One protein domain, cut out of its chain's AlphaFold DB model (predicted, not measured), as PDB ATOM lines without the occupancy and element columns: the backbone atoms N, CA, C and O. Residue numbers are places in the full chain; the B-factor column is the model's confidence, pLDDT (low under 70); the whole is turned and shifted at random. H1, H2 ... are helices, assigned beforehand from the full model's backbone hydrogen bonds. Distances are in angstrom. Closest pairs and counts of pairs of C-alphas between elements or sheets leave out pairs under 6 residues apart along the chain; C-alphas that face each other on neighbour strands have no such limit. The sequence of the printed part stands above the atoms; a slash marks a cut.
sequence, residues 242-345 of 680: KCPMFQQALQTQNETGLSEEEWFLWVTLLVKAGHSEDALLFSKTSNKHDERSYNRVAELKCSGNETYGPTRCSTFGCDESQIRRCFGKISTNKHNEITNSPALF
ATOM      1  N   LYS A 242       4.132 -11.458  14.571       83.75
ATOM      2  CA  LYS A 242       4.429 -12.880  14.835       83.75
ATOM      3  C   LYS A 242       3.484 -13.540  15.836       83.75
ATOM      4  O   LYS A 242       3.444 -14.766  15.918       83.75
ATOM      5  N   CYS A 243       2.737 -12.755  16.611       88.38
ATOM      6  CA  CYS A 243       1.867 -13.225  17.681       88.38
ATOM      7  C   CYS A 243       0.452 -12.644  17.527       88.38
ATOM      8  O   CYS A 243       0.187 -11.538  18.004       88.38
ATOM      9  N   PRO A 244      -0.502 -13.414  16.973       87.81
ATOM     10  CA  PRO A 244      -1.884 -12.958  16.798       87.81
ATOM     11  C   PRO A 244      -2.572 -12.522  18.100       87.81
ATOM     12  O   PRO A 244      -3.332 -11.560  18.104       87.81
ATOM     13  N   MET A 245      -2.245 -13.160  19.232       87.88
ATOM     14  CA  MET A 245      -2.768 -12.741  20.541       87.88
ATOM     15  C   MET A 245      -2.249 -11.369  20.970       87.88
ATOM     16  O   MET A 245      -2.976 -10.610  21.603       87.88
ATOM     17  N   PHE A 246      -1.002 -11.036  20.627       90.38
ATOM     18  CA  PHE A 246      -0.469  -9.710  20.923       90.38
ATOM     19  C   PHE A 246      -1.066  -8.665  19.983       90.38
ATOM     20  O   PHE A 246      -1.422  -7.585  20.434       90.38
ATOM     21  N   GLN A 247      -1.247  -9.000  18.703       88.19
ATOM     22  CA  GLN A 247      -1.914  -8.133  17.733       88.19
ATOM     23  C   GLN A 247      -3.333  -7.755  18.189       88.19
ATOM     24  O   GLN A 247      -3.696  -6.579  18.201       88.19
ATOM     25  N   GLN A 248      -4.116  -8.736  18.650       87.94
ATOM     26  CA  GLN A 248      -5.453  -8.500  19.198       87.94
ATOM     27  C   GLN A 248      -5.412  -7.682  20.500       87.94
ATOM     28  O   GLN A 248      -6.240  -6.790  20.702       87.94
ATOM     29  N   ALA A 249      -4.445  -7.959  21.379       87.25
ATOM     30  CA  ALA A 249      -4.260  -7.211  22.619       87.25
ATOM     31  C   ALA A 249      -3.828  -5.756  22.369       87.25
ATOM     32  O   ALA A 249      -4.253  -4.865  23.098       87.25
ATOM     33  N   LEU A 250      -3.039  -5.497  21.324       87.56
ATOM     34  CA  LEU A 250      -2.654  -4.155  20.897       87.56
ATOM     35  C   LEU A 250      -3.864  -3.373  20.377       87.56
ATOM     36  O   LEU A 250      -4.066  -2.235  20.793       87.56
ATOM     37  N   GLN A 251      -4.708  -3.992  19.544       84.75
ATOM     38  CA  GLN A 251      -5.915  -3.361  18.992       84.75
ATOM     39  C   GLN A 251      -6.908  -2.939  20.096       84.75
ATOM     40  O   GLN A 251      -7.009  -1.755  20.400       84.75
ATOM     41  N   THR A 252      -7.534  -3.902  20.783       86.75
ATOM     42  CA  THR A 252      -7.416  -4.031  22.244       86.75
ATOM     43  C   THR A 252      -7.211  -2.752  23.062       86.75
ATOM     44  O   THR A 252      -8.094  -1.929  23.344       86.75
ATOM     45  N   GLN A 253      -5.948  -2.627  23.454       87.50
ATOM     46  CA  GLN A 253      -5.389  -1.575  24.267       87.50
ATOM     47  C   GLN A 253      -5.658  -0.185  23.698       87.50
ATOM     48  O   GLN A 253      -5.910   0.723  24.492       87.50
ATOM     49  N   ASN A 254      -5.641  -0.010  22.371       84.50
ATOM     50  CA  ASN A 254      -5.784   1.317  21.779       84.50
ATOM     51  C   ASN A 254      -7.165   1.734  21.265       84.50
ATOM     52  O   ASN A 254      -7.394   2.922  21.061       84.50
ATOM     53  N   GLU A 255      -8.139   0.823  21.261       82.25
ATOM     54  CA  GLU A 255      -9.559   1.174  21.115       82.25
ATOM     55  C   GLU A 255     -10.244   1.444  22.468       82.25
ATOM     56  O   GLU A 255     -10.886   2.478  22.652       82.25
ATOM     57  N   THR A 256     -10.120   0.522  23.431       81.19
ATOM     58  CA  THR A 256     -10.895   0.562  24.694       81.19
ATOM     59  C   THR A 256     -10.049   0.399  25.961       81.19
ATOM     60  O   THR A 256     -10.521   0.689  27.068       81.19
ATOM     61  N   GLY A 257      -8.784  -0.012  25.818       83.75
ATOM     62  CA  GLY A 257      -7.874  -0.307  26.925       83.75
ATOM     63  C   GLY A 257      -8.131  -1.680  27.542       83.75
ATOM     64  O   GLY A 257      -9.263  -1.984  27.927       83.75
ATOM     65  N   LEU A 258      -7.075  -2.480  27.690       85.94
ATOM     66  CA  LEU A 258      -7.125  -3.825  28.265       85.94
ATOM     67  C   LEU A 258      -7.565  -3.821  29.737       85.94
ATOM     68  O   LEU A 258      -7.585  -2.787  30.416       85.94
ATOM     69  N   SER A 259      -7.920  -5.007  30.230       86.25
ATOM     70  CA  SER A 259      -8.073  -5.255  31.664       86.25
ATOM     71  C   SER A 259      -6.721  -5.142  32.391       86.25
ATOM     72  O   SER A 259      -5.667  -5.336  31.782       86.25
ATOM     73  N   GLU A 260      -6.729  -4.829  33.695       81.25
ATOM     74  CA  GLU A 260      -5.486  -4.659  34.478       81.25
ATOM     75  C   GLU A 260      -4.627  -5.939  34.465       81.25
ATOM     76  O   GLU A 260      -3.400  -5.865  34.383       81.25
ATOM     77  N   GLU A 261      -5.263  -7.112  34.486       81.75
ATOM     78  CA  GLU A 261      -4.590  -8.413  34.478       81.75
ATOM     79  C   GLU A 261      -3.905  -8.702  33.133       81.75
ATOM     80  O   GLU A 261      -2.715  -9.021  33.102       81.75
ATOM     81  N   GLU A 262      -4.612  -8.527  32.014       82.56
ATOM     82  CA  GLU A 262      -4.054  -8.766  30.675       82.56
ATOM     83  C   GLU A 262      -2.970  -7.749  30.314       82.56
ATOM     84  O   GLU A 262      -1.925  -8.116  29.767       82.56
ATOM     85  N   TRP A 263      -3.181  -6.478  30.664       89.75
ATOM     86  CA  TRP A 263      -2.180  -5.426  30.499       89.75
ATOM     87  C   TRP A 263      -0.881  -5.774  31.238       89.75
ATOM     88  O   TRP A 263       0.210  -5.702  30.661       89.75
ATOM     89  N   PHE A 264      -0.988  -6.215  32.496       86.50
ATOM     90  CA  PHE A 264       0.174  -6.524  33.326       86.50
ATOM     91  C   PHE A 264       0.983  -7.713  32.786       86.50
ATOM     92  O   PHE A 264       2.215  -7.698  32.862       86.50
ATOM     93  N   LEU A 265       0.331  -8.719  32.193       87.12
ATOM     94  CA  LEU A 265       1.010  -9.875  31.597       87.12
ATOM     95  C   LEU A 265       1.883  -9.489  30.392       87.12
ATOM     96  O   LEU A 265       3.020  -9.963  30.289       87.12
ATOM     97  N   TRP A 266       1.386  -8.613  29.513       88.38
ATOM     98  CA  TRP A 266       2.130  -8.142  28.339       88.38
ATOM     99  C   TRP A 266       3.274  -7.199  28.706       88.38
ATOM    100  O   TRP A 266       4.391  -7.366  28.211       88.38
ATOM    101  N   VAL A 267       3.038  -6.276  29.638       87.75
ATOM    102  CA  VAL A 267       4.083  -5.388  30.170       87.75
ATOM    103  C   VAL A 267       5.184  -6.189  30.862       87.75
ATOM    104  O   VAL A 267       6.364  -5.960  30.604       87.75
ATOM    105  N   THR A 268       4.824  -7.174  31.691       85.50
ATOM    106  CA  THR A 268       5.801  -8.046  32.361       85.50
ATOM    107  C   THR A 268       6.631  -8.831  31.350       85.50
ATOM    108  O   THR A 268       7.845  -8.949  31.519       85.50
ATOM    109  N   LEU A 269       6.005  -9.346  30.285       86.62
ATOM    110  CA  LEU A 269       6.714 -10.048  29.217       86.62
ATOM    111  C   LEU A 269       7.727  -9.132  28.519       86.62
ATOM    112  O   LEU A 269       8.882  -9.530  28.371       86.62
ATOM    113  N   LEU A 270       7.322  -7.919  28.130       84.69
ATOM    114  CA  LEU A 270       8.186  -6.958  27.440       84.69
ATOM    115  C   LEU A 270       9.343  -6.489  28.329       84.69
ATOM    116  O   LEU A 270      10.498  -6.542  27.908       84.69
ATOM    117  N   VAL A 271       9.072  -6.122  29.588       82.62
ATOM    118  CA  VAL A 271      10.112  -5.693  30.537       82.62
ATOM    119  C   VAL A 271      11.113  -6.822  30.804       82.62
ATOM    120  O   VAL A 271      12.317  -6.597  30.691       82.62
ATOM    121  N   LYS A 272      10.647  -8.052  31.075       80.00
ATOM    122  CA  LYS A 272      11.538  -9.208  31.303       80.00
ATOM    123  C   LYS A 272      12.317  -9.629  30.057       80.00
ATOM    124  O   LYS A 272      13.405 -10.191  30.181       80.00
ATOM    125  N   ALA A 273      11.781  -9.365  28.865       74.94
ATOM    126  CA  ALA A 273      12.483  -9.570  27.602       74.94
ATOM    127  C   ALA A 273      13.522  -8.473  27.292       74.94
ATOM    128  O   ALA A 273      14.240  -8.599  26.305       74.94
ATOM    129  N   GLY A 274      13.635  -7.432  28.127       76.44
ATOM    130  CA  GLY A 274      14.571  -6.315  27.951       76.44
ATOM    131  C   GLY A 274      13.985  -5.106  27.211       76.44
ATOM    132  O   GLY A 274      14.657  -4.085  27.090       76.44
ATOM    133  N   HIS A 275      12.723  -5.171  26.787       83.06
ATOM    134  CA  HIS A 275      12.021  -4.157  25.990       83.06
ATOM    135  C   HIS A 275      11.186  -3.228  26.875       83.06
ATOM    136  O   HIS A 275       9.964  -3.115  26.776       83.06
ATOM    137  N   SER A 276      11.861  -2.593  27.829       80.50
ATOM    138  CA  SER A 276      11.201  -1.848  28.905       80.50
ATOM    139  C   SER A 276      10.688  -0.458  28.493       80.50
ATOM    140  O   SER A 276       9.882   0.135  29.213       80.50
ATOM    141  N   GLU A 277      11.174   0.076  27.373       79.06
ATOM    142  CA  GLU A 277      10.685   1.314  26.752       79.06
ATOM    143  C   GLU A 277       9.439   1.026  25.907       79.06
ATOM    144  O   GLU A 277       8.411   1.673  26.107       79.06
ATOM    145  N   ASP A 278       9.467  -0.044  25.107       83.19
ATOM    146  CA  ASP A 278       8.313  -0.552  24.352       83.19
ATOM    147  C   ASP A 278       7.147  -0.944  25.273       83.19
ATOM    148  O   ASP A 278       5.987  -0.659  24.986       83.19
ATOM    149  N   ALA A 279       7.438  -1.528  26.443       84.81
ATOM    150  CA  ALA A 279       6.426  -1.815  27.462       84.81
ATOM    151  C   ALA A 279       5.698  -0.549  27.946       84.81
ATOM    152  O   ALA A 279       4.487  -0.564  28.180       84.81
ATOM    153  N   LEU A 280       6.434   0.558  28.092       82.50
ATOM    154  CA  LEU A 280       5.863   1.837  28.498       82.50
ATOM    155  C   LEU A 280       5.062   2.468  27.352       82.50
ATOM    156  O   LEU A 280       3.998   3.034  27.600       82.50
ATOM    157  N   LEU A 281       5.547   2.345  26.114       82.88
ATOM    158  CA  LEU A 281       4.854   2.824  24.920       82.88
ATOM    159  C   LEU A 281       3.516   2.100  24.720       82.88
ATOM    160  O   LEU A 281       2.488   2.765  24.600       82.88
ATOM    161  N   PHE A 282       3.513   0.765  24.802       85.31
ATOM    162  CA  PHE A 282       2.310  -0.075  24.783       85.31
ATOM    163  C   PHE A 282       1.324   0.301  25.895       85.31
ATOM    164  O   PHE A 282       0.111   0.372  25.694       85.31
ATOM    165  N   SER A 283       1.832   0.578  27.099       84.62
ATOM    166  CA  SER A 283       0.962   0.992  28.194       84.62
ATOM    167  C   SER A 283       0.287   2.333  27.913       84.62
ATOM    168  O   SER A 283      -0.901   2.460  28.199       84.62
ATOM    169  N   LYS A 284       1.023   3.307  27.367       82.44
ATOM    170  CA  LYS A 284       0.540   4.669  27.089       82.44
ATOM    171  C   LYS A 284      -0.432   4.758  25.916       82.44
ATOM    172  O   LYS A 284      -1.062   5.794  25.746       82.44
ATOM    173  N   THR A 285      -0.572   3.700  25.120       81.00
ATOM    174  CA  THR A 285      -1.481   3.697  23.965       81.00
ATOM    175  C   THR A 285      -2.960   3.740  24.372       81.00
ATOM    176  O   THR A 285      -3.817   4.012  23.540       81.00
ATOM    177  N   SER A 286      -3.271   3.508  25.652       81.38
ATOM    178  CA  SER A 286      -4.615   3.653  26.207       81.38
ATOM    179  C   SER A 286      -4.732   4.868  27.123       81.38
ATOM    180  O   SER A 286      -3.856   5.128  27.947       81.38
ATOM    181  N   ASN A 287      -5.903   5.504  27.105       73.94
ATOM    182  CA  ASN A 287      -6.275   6.555  28.058       73.94
ATOM    183  C   ASN A 287      -6.456   6.037  29.502       73.94
ATOM    184  O   ASN A 287      -6.669   6.836  30.409       73.94
ATOM    185  N   LYS A 288      -6.386   4.713  29.726       77.69
ATOM    186  CA  LYS A 288      -6.382   4.092  31.063       77.69
ATOM    187  C   LYS A 288      -5.013   4.134  31.763       77.69
ATOM    188  O   LYS A 288      -4.940   3.765  32.930       77.69
ATOM    189  N   HIS A 289      -3.939   4.538  31.079       76.38
ATOM    190  CA  HIS A 289      -2.615   4.650  31.696       76.38
ATOM    191  C   HIS A 289      -2.562   5.789  32.719       76.38
ATOM    192  O   HIS A 289      -2.874   6.935  32.402       76.38
ATOM    193  N   ASP A 290      -2.101   5.475  33.925       76.19
ATOM    194  CA  ASP A 290      -1.992   6.401  35.048       76.19
ATOM    195  C   ASP A 290      -0.633   6.278  35.769       76.19
ATOM    196  O   ASP A 290       0.243   5.486  35.404       76.19
ATOM    197  N   GLU A 291      -0.442   7.068  36.826       71.69
ATOM    198  CA  GLU A 291       0.788   7.078  37.630       71.69
ATOM    199  C   GLU A 291       1.079   5.706  38.273       71.69
ATOM    200  O   GLU A 291       2.232   5.282  38.381       71.69
ATOM    201  N   ARG A 292       0.027   4.951  38.617       75.56
ATOM    202  CA  ARG A 292       0.138   3.589  39.153       75.56
ATOM    203  C   ARG A 292       0.710   2.623  38.115       75.56
ATOM    204  O   ARG A 292       1.568   1.804  38.447       75.56
ATOM    205  N   SER A 293       0.282   2.744  36.862       77.88
ATOM    206  CA  SER A 293       0.793   1.959  35.738       77.88
ATOM    207  C   SER A 293       2.279   2.246  35.483       77.88
ATOM    208  O   SER A 293       3.056   1.318  35.255       77.88
ATOM    209  N   TYR A 294       2.700   3.514  35.584       78.19
ATOM    210  CA  TYR A 294       4.104   3.922  35.440       78.19
ATOM    211  C   TYR A 294       5.001   3.338  36.541       78.19
ATOM    212  O   TYR A 294       6.025   2.715  36.246       78.19
ATOM    213  N   ASN A 295       4.591   3.480  37.806       75.94
ATOM    214  CA  ASN A 295       5.353   2.981  38.955       75.94
ATOM    215  C   ASN A 295       5.534   1.462  38.904       75.94
ATOM    216  O   ASN A 295       6.617   0.957  39.176       75.94
ATOM    217  N   ARG A 296       4.518   0.730  38.443       78.38
ATOM    218  CA  ARG A 296       4.566  -0.731  38.336       78.38
ATOM    219  C   ARG A 296       5.497  -1.222  37.221       78.38
ATOM    220  O   ARG A 296       6.189  -2.223  37.396       78.38
ATOM    221  N   VAL A 297       5.578  -0.502  36.097       78.00
ATOM    222  CA  VAL A 297       6.600  -0.756  35.059       78.00
ATOM    223  C   VAL A 297       8.001  -0.494  35.624       78.00
ATOM    224  O   VAL A 297       8.912  -1.278  35.371       78.00
ATOM    225  N   ALA A 298       8.184   0.576  36.404       75.94
ATOM    226  CA  ALA A 298       9.468   0.913  37.021       75.94
ATOM    227  C   ALA A 298       9.903  -0.102  38.098       75.94
ATOM    228  O   ALA A 298      11.069  -0.501  38.124       75.94
ATOM    229  N   GLU A 299       8.973  -0.582  38.928       78.75
ATOM    230  CA  GLU A 299       9.205  -1.659  39.900       78.75
ATOM    231  C   GLU A 299       9.648  -2.952  39.205       78.75
ATOM    232  O   GLU A 299      10.647  -3.550  39.608       78.75
ATOM    233  N   LEU A 300       8.983  -3.331  38.104       78.50
ATOM    234  CA  LEU A 300       9.359  -4.498  37.297       78.50
ATOM    235  C   LEU A 300      10.760  -4.380  36.680       78.50
ATOM    236  O   LEU A 300      11.429  -5.397  36.511       78.50
ATOM    237  N   LYS A 301      11.229  -3.165  36.356       74.81
ATOM    238  CA  LYS A 301      12.615  -2.946  35.899       74.81
ATOM    239  C   LYS A 301      13.635  -3.153  37.024       74.81
ATOM    240  O   LYS A 301      14.756  -3.569  36.749       74.81
ATOM    241  N   CYS A 302      13.266  -2.851  38.271       64.75
ATOM    242  CA  CYS A 302      14.165  -2.929  39.426       64.75
ATOM    243  C   CYS A 302      14.197  -4.327  40.068       64.75
ATOM    244  O   CYS A 302      15.202  -4.703  40.675       64.75
ATOM    245  N   SER A 303      13.130  -5.120  39.929       61.84
ATOM    246  CA  SER A 303      13.110  -6.529  40.330       61.84
ATOM    247  C   SER A 303      13.881  -7.379  39.308       61.84
ATOM    248  O   SER A 303      13.387  -7.635  38.213       61.84
ATOM    249  N   GLY A 304      15.108  -7.793  39.636       54.34
ATOM    250  CA  GLY A 304      15.962  -8.606  38.759       54.34
ATOM    251  C   GLY A 304      15.347  -9.945  38.298       54.34
ATOM    252  O   GLY A 304      14.346 -10.422  38.828       54.34
ATOM    253  N   ASN A 305      15.985 -10.574  37.301       54.66
ATOM    254  CA  ASN A 305      15.529 -11.761  36.547       54.66
ATOM    255  C   ASN A 305      15.577 -13.106  37.319       54.66
ATOM    256  O   ASN A 305      15.798 -14.168  36.736       54.66
ATOM    257  N   GLU A 306      15.377 -13.098  38.631       49.03
ATOM    258  CA  GLU A 306      15.575 -14.269  39.486       49.03
ATOM    259  C   GLU A 306      14.241 -14.785  40.014       49.03
ATOM    260  O   GLU A 306      13.758 -14.291  41.024       49.03
ATOM    261  N   THR A 307      13.627 -15.740  39.296       43.56
ATOM    262  CA  THR A 307      12.872 -16.924  39.808       43.56
ATOM    263  C   THR A 307      11.793 -17.439  38.850       43.56
ATOM    264  O   THR A 307      11.428 -18.608  38.934       43.56
ATOM    265  N   TYR A 308      11.326 -16.645  37.882       47.91
ATOM    266  CA  TYR A 308      10.311 -17.072  36.905       47.91
ATOM    267  C   TYR A 308      10.662 -16.598  35.490       47.91
ATOM    268  O   TYR A 308      10.842 -15.397  35.269       47.91
ATOM    269  N   GLY A 309      10.729 -17.543  34.542       56.56
ATOM    270  CA  GLY A 309      10.960 -17.285  33.113       56.56
ATOM    271  C   GLY A 309       9.885 -16.396  32.461       56.56
ATOM    272  O   GLY A 309       8.898 -16.047  33.113       56.56
ATOM    273  N   PRO A 310      10.064 -15.997  31.186       64.94
ATOM    274  CA  PRO A 310       9.124 -15.109  30.503       64.94
ATOM    275  C   PRO A 310       7.721 -15.732  30.413       64.94
ATOM    276  O   PRO A 310       7.585 -16.954  30.318       64.94
ATOM    277  N   THR A 311       6.684 -14.887  30.450       80.62
ATOM    278  CA  THR A 311       5.271 -15.300  30.464       80.62
ATOM    279  C   THR A 311       4.965 -16.248  29.302       80.62
ATOM    280  O   THR A 311       5.324 -15.972  28.153       80.62
ATOM    281  N   ARG A 312       4.346 -17.396  29.594       85.75
ATOM    282  CA  ARG A 312       4.114 -18.474  28.620       85.75
ATOM    283  C   ARG A 312       2.918 -18.147  27.717       85.75
ATOM    284  O   ARG A 312       1.994 -17.462  28.135       85.75
ATOM    285  N   CYS A 313       2.897 -18.682  26.498       85.19
ATOM    286  CA  CYS A 313       1.786 -18.552  25.547       85.19
ATOM    287  C   CYS A 313       0.462 -19.072  26.122       85.19
ATOM    288  O   CYS A 313      -0.586 -18.490  25.864       85.19
ATOM    289  N   SER A 314       0.515 -20.131  26.932       83.44
ATOM    290  CA  SER A 314      -0.658 -20.680  27.617       83.44
ATOM    291  C   SER A 314      -1.291 -19.684  28.594       83.44
ATOM    292  O   SER A 314      -2.507 -19.667  28.737       83.44
ATOM    293  N   THR A 315      -0.495 -18.805  29.213       85.50
ATOM    294  CA  THR A 315      -0.997 -17.733  30.089       85.50
ATOM    295  C   THR A 315      -1.814 -16.692  29.320       85.50
ATOM    296  O   THR A 315      -2.705 -16.081  29.891       85.50
ATOM    297  N   PHE A 316      -1.555 -16.528  28.021       83.81
ATOM    298  CA  PHE A 316      -2.321 -15.653  27.128       83.81
ATOM    299  C   PHE A 316      -3.467 -16.385  26.410       83.81
ATOM    300  O   PHE A 316      -4.022 -15.850  25.458       83.81
ATOM    301  N   GLY A 317      -3.795 -17.620  26.809       81.88
ATOM    302  CA  GLY A 317      -4.904 -18.386  26.233       81.88
ATOM    303  C   GLY A 317      -4.626 -19.013  24.863       81.88
ATOM    304  O   GLY A 317      -5.563 -19.440  24.196       81.88
ATOM    305  N   CYS A 318      -3.365 -19.089  24.418       84.12
ATOM    306  CA  CYS A 318      -3.042 -19.799  23.178       84.12
ATOM    307  C   CYS A 318      -3.244 -21.311  23.343       84.12
ATOM    308  O   CYS A 318      -2.644 -21.920  24.233       84.12
ATOM    309  N   ASP A 319      -4.005 -21.917  22.433       84.38
ATOM    310  CA  ASP A 319      -4.099 -23.368  22.324       84.38
ATOM    311  C   ASP A 319      -2.882 -23.976  21.597       84.38
ATOM    312  O   ASP A 319      -2.027 -23.287  21.026       84.38
ATOM    313  N   GLU A 320      -2.789 -25.302  21.623       82.31
ATOM    314  CA  GLU A 320      -1.697 -26.042  20.993       82.31
ATOM    315  C   GLU A 320      -1.575 -25.777  19.486       82.31
ATOM    316  O   GLU A 320      -0.463 -25.707  18.952       82.31
ATOM    317  N   SER A 321      -2.704 -25.592  18.797       81.44
ATOM    318  CA  SER A 321      -2.737 -25.351  17.355       81.44
ATOM    319  C   SER A 321      -2.135 -23.986  17.006       81.44
ATOM    320  O   SER A 321      -1.305 -23.871  16.098       81.44
ATOM    321  N   GLN A 322      -2.463 -22.970  17.802       82.00
ATOM    322  CA  GLN A 322      -1.981 -21.610  17.661       82.00
ATOM    323  C   GLN A 322      -0.487 -21.522  17.988       82.00
ATOM    324  O   GLN A 322       0.269 -20.877  17.260       82.00
ATOM    325  N   ILE A 323      -0.027 -22.222  19.029       84.00
ATOM    326  CA  ILE A 323       1.397 -22.268  19.394       84.00
ATOM    327  C   ILE A 323       2.220 -22.956  18.296       84.00
ATOM    328  O   ILE A 323       3.289 -22.452  17.937       84.00
ATOM    329  N   ARG A 324       1.720 -24.052  17.703       81.06
ATOM    330  CA  ARG A 324       2.367 -24.686  16.540       81.06
ATOM    331  C   ARG A 324       2.430 -23.750  15.342       81.06
ATOM    332  O   ARG A 324       3.479 -23.670  14.714       81.06
ATOM    333  N   ARG A 325       1.361 -23.003  15.055       83.56
ATOM    334  CA  ARG A 325       1.360 -22.019  13.962       83.56
ATOM    335  C   ARG A 325       2.402 -20.916  14.180       83.56
ATOM    336  O   ARG A 325       3.057 -20.515  13.229       83.56
ATOM    337  N   CYS A 326       2.574 -20.454  15.418       79.56
ATOM    338  CA  CYS A 326       3.472 -19.342  15.737       79.56
ATOM    339  C   CYS A 326       4.959 -19.744  15.832       79.56
ATOM    340  O   CYS A 326       5.827 -18.980  15.420       79.56
ATOM    341  N   PHE A 327       5.277 -20.921  16.387       79.12
ATOM    342  CA  PHE A 327       6.664 -21.344  16.660       79.12
ATOM    343  C   PHE A 327       7.127 -22.563  15.852       79.12
ATOM    344  O   PHE A 327       8.272 -22.990  15.996       79.12
ATOM    345  N   GLY A 328       6.241 -23.190  15.077       75.94
ATOM    346  CA  GLY A 328       6.487 -24.457  14.379       75.94
ATOM    347  C   GLY A 328       6.520 -25.690  15.292       75.94
ATOM    348  O   GLY A 328       6.381 -26.808  14.810       75.94
ATOM    349  N   LYS A 329       6.673 -25.512  16.613       78.69
ATOM    350  CA  LYS A 329       6.722 -26.596  17.606       78.69
ATOM    351  C   LYS A 329       6.206 -26.173  18.982       78.69
ATOM    352  O   LYS A 329       6.360 -25.019  19.391       78.69
ATOM    353  N   ILE A 330       5.673 -27.138  19.727       83.56
ATOM    354  CA  ILE A 330       5.324 -26.986  21.145       83.56
ATOM    355  C   ILE A 330       6.507 -27.483  21.976       83.56
ATOM    356  O   ILE A 330       7.029 -28.567  21.745       83.56
ATOM    357  N   SER A 331       6.950 -26.668  22.920       79.50
ATOM    358  CA  SER A 331       7.994 -26.978  23.891       79.50
ATOM    359  C   SER A 331       7.327 -27.176  25.244       79.50
ATOM    360  O   SER A 331       6.623 -26.278  25.701       79.50
ATOM    361  N   THR A 332       7.553 -28.299  25.914       83.19
ATOM    362  CA  THR A 332       6.997 -28.596  27.244       83.19
ATOM    363  C   THR A 332       8.104 -28.751  28.291       83.19
ATOM    364  O   THR A 332       9.260 -29.012  27.955       83.19
ATOM    365  N   ASN A 333       7.784 -28.535  29.571       78.06
ATOM    366  CA  ASN A 333       8.696 -28.847  30.676       78.06
ATOM    367  C   ASN A 333       8.535 -30.305  31.142       78.06
ATOM    368  O   ASN A 333       7.701 -31.054  30.644       78.06
ATOM    369  N   LYS A 334       9.313 -30.693  32.161       72.88
ATOM    370  CA  LYS A 334       9.284 -32.032  32.777       72.88
ATOM    371  C   LYS A 334       7.924 -32.438  33.373       72.88
ATOM    372  O   LYS A 334       7.750 -33.601  33.711       72.88
ATOM    373  N   HIS A 335       6.985 -31.503  33.512       73.19
ATOM    374  CA  HIS A 335       5.624 -31.733  33.998       73.19
ATOM    375  C   HIS A 335       4.581 -31.683  32.864       73.19
ATOM    376  O   HIS A 335       3.394 -31.549  33.140       73.19
ATOM    377  N   ASN A 336       5.007 -31.777  31.595       72.12
ATOM    378  CA  ASN A 336       4.170 -31.644  30.395       72.12
ATOM    379  C   ASN A 336       3.443 -30.297  30.246       72.12
ATOM    380  O   ASN A 336       2.564 -30.152  29.400       72.12
ATOM    381  N   GLU A 337       3.835 -29.269  30.994       78.00
ATOM    382  CA  GLU A 337       3.277 -27.936  30.803       78.00
ATOM    383  C   GLU A 337       3.937 -27.263  29.599       78.00
ATOM    384  O   GLU A 337       5.165 -27.260  29.478       78.00
ATOM    385  N   ILE A 338       3.142 -26.629  28.739       81.19
ATOM    386  CA  ILE A 338       3.650 -25.863  27.594       81.19
ATOM    387  C   ILE A 338       4.475 -24.669  28.092       81.19
ATOM    388  O   ILE A 338       4.042 -23.916  28.960       81.19
ATOM    389  N   THR A 339       5.671 -24.493  27.530       84.06
ATOM    390  CA  THR A 339       6.682 -23.491  27.912       84.06
ATOM    391  C   THR A 339       6.981 -22.457  26.831       84.06
ATOM    392  O   THR A 339       7.745 -21.528  27.097       84.06
ATOM    393  N   ASN A 340       6.403 -22.577  25.628       86.38
ATOM    394  CA  ASN A 340       6.538 -21.546  24.594       86.38
ATOM    395  C   ASN A 340       6.161 -20.179  25.166       86.38
ATOM    396  O   ASN A 340       5.214 -20.068  25.942       86.38
ATOM    397  N   SER A 341       6.894 -19.144  24.772       85.88
ATOM    398  CA  SER A 341       6.652 -17.767  25.195       85.88
ATOM    399  C   SER A 341       6.847 -16.829  24.005       85.88
ATOM    400  O   SER A 341       7.820 -17.015  23.265       85.88
ATOM    401  N   PRO A 342       6.007 -15.787  23.845       85.56
ATOM    402  CA  PRO A 342       6.217 -14.747  22.836       85.56
ATOM    403  C   PRO A 342       7.588 -14.058  22.944       85.56
ATOM    404  O   PRO A 342       8.123 -13.603  21.940       85.56
ATOM    405  N   ALA A 343       8.228 -14.069  24.121       81.31
ATOM    406  CA  ALA A 343       9.571 -13.511  24.297       81.31
ATOM    407  C   ALA A 343      10.646 -14.190  23.420       81.31
ATOM    408  O   ALA A 343      11.708 -13.620  23.175       81.31
ATOM    409  N   LEU A 344      10.390 -15.406  22.923       79.81
ATOM    410  CA  LEU A 344      11.298 -16.091  22.002       79.81
ATOM    411  C   LEU A 344      11.395 -15.394  20.636       79.81
ATOM    412  O   LEU A 344      12.404 -15.576  19.958       79.81
ATOM    413  N   PHE A 345      10.417 -14.566  20.247       80.62
ATOM    414  CA  PHE A 345      10.470 -13.814  18.988       80.62
ATOM    415  C   PHE A 345      11.580 -12.757  18.951       80.62
ATOM    416  O   PHE A 345      12.022 -12.394  17.861       80.62
TER     417      PHE A 345
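This is residues 242 to 345 of the 680 residues of the protein "Bifunctional DNA primase/polymerase-like protein" of Brevibacillus sp. AG162 (UniProt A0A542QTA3). Three helices, H2, H3 and H4, run back and forth side by side as a small triangular bundle, and H1 runs aslant beside it from the short helices to H3. Beyond H2 lies a looser second part made of the three short helices H5, H6 and H7 and the long link of residues 328 to 341. The printed part has 104 residues, with seven named helices in the order H1 to H7 and no named strand: all helix. It is compact, with a radius of gyration of the C-alphas of 14.0 A, and spans 40 by 32 by 19 A.

H1 is residues 244 to 255, 16.7 A long, from C-alpha 244 at (-1.884, -12.958, 16.798). H2, residues 260 to 272, is the longest helix, at 17.9 A. H3 is residues 276 to 284, 12.6 A. H4, residues 291 to 302, is 16.8 A long and begins with C-alpha 291 at (0.788, 7.078, 37.630). H5 is residues 313 to 316, 5.3 A, and H6 residues 320 to 327, 10.5 A. H7, residues 342 to 345, is 5.8 A long and ends with C-alpha 345 at (10.470, -13.814, 18.988).

H2 and H3 form a helical hairpin and touch at a shallow tilt of 23 degrees, opposite ways; their closest C-alphas, of Val 267 and Ala 279, are 5.1 A apart. H3 and H4 form a second helical hairpin at a shallow tilt of 14 degrees, opposite ways, the closest C-alphas being Leu 280 and Val 297, 7.1 A. H4 touches H2 with residues 297 to 301 alone, closest at the C-alphas of Val 271 and Lys 301, 6.5 A; they run the same way at 34 degrees, a shallow tilt only just short of steep. The helix packing is mostly aligned, with 3 of 4 tilts shallow. H1 only just touches H3, through residues 250 to 253 alone, with 3 pairs of C-alphas within 8 A; the closest, Leu 250 and Phe 282, are 7.5 A apart, at a steep tilt of 48 degrees. H7 only just touches H2, with 3 such pairs, closest at the C-alphas of Leu 269 and Ala 343, 6.7 A. H5 is close to H6 but not clearly touching: the C-alphas of Cys 313 and Ile 323 are 7.2 A apart. H6 and H7 are near each other, while H4 and H6 are apart. In H1, H2, H4 and H6 every O i to N i+4 pair is within hydrogen-bond range; H3 has 4 of 5, and H5 and H7 are too short for such a pair.

The C-alphas farthest apart, of Asn 287 and Lys 334, are 41.9 A apart, and the first and last printed C-alphas 7.4 A. The printed part has no cut. The link from H6 to H7, 14 residues, is long. The mean pLDDT of the printed part is 79.7; residues 302 to 310, of which 302 belongs to H4, are under 70.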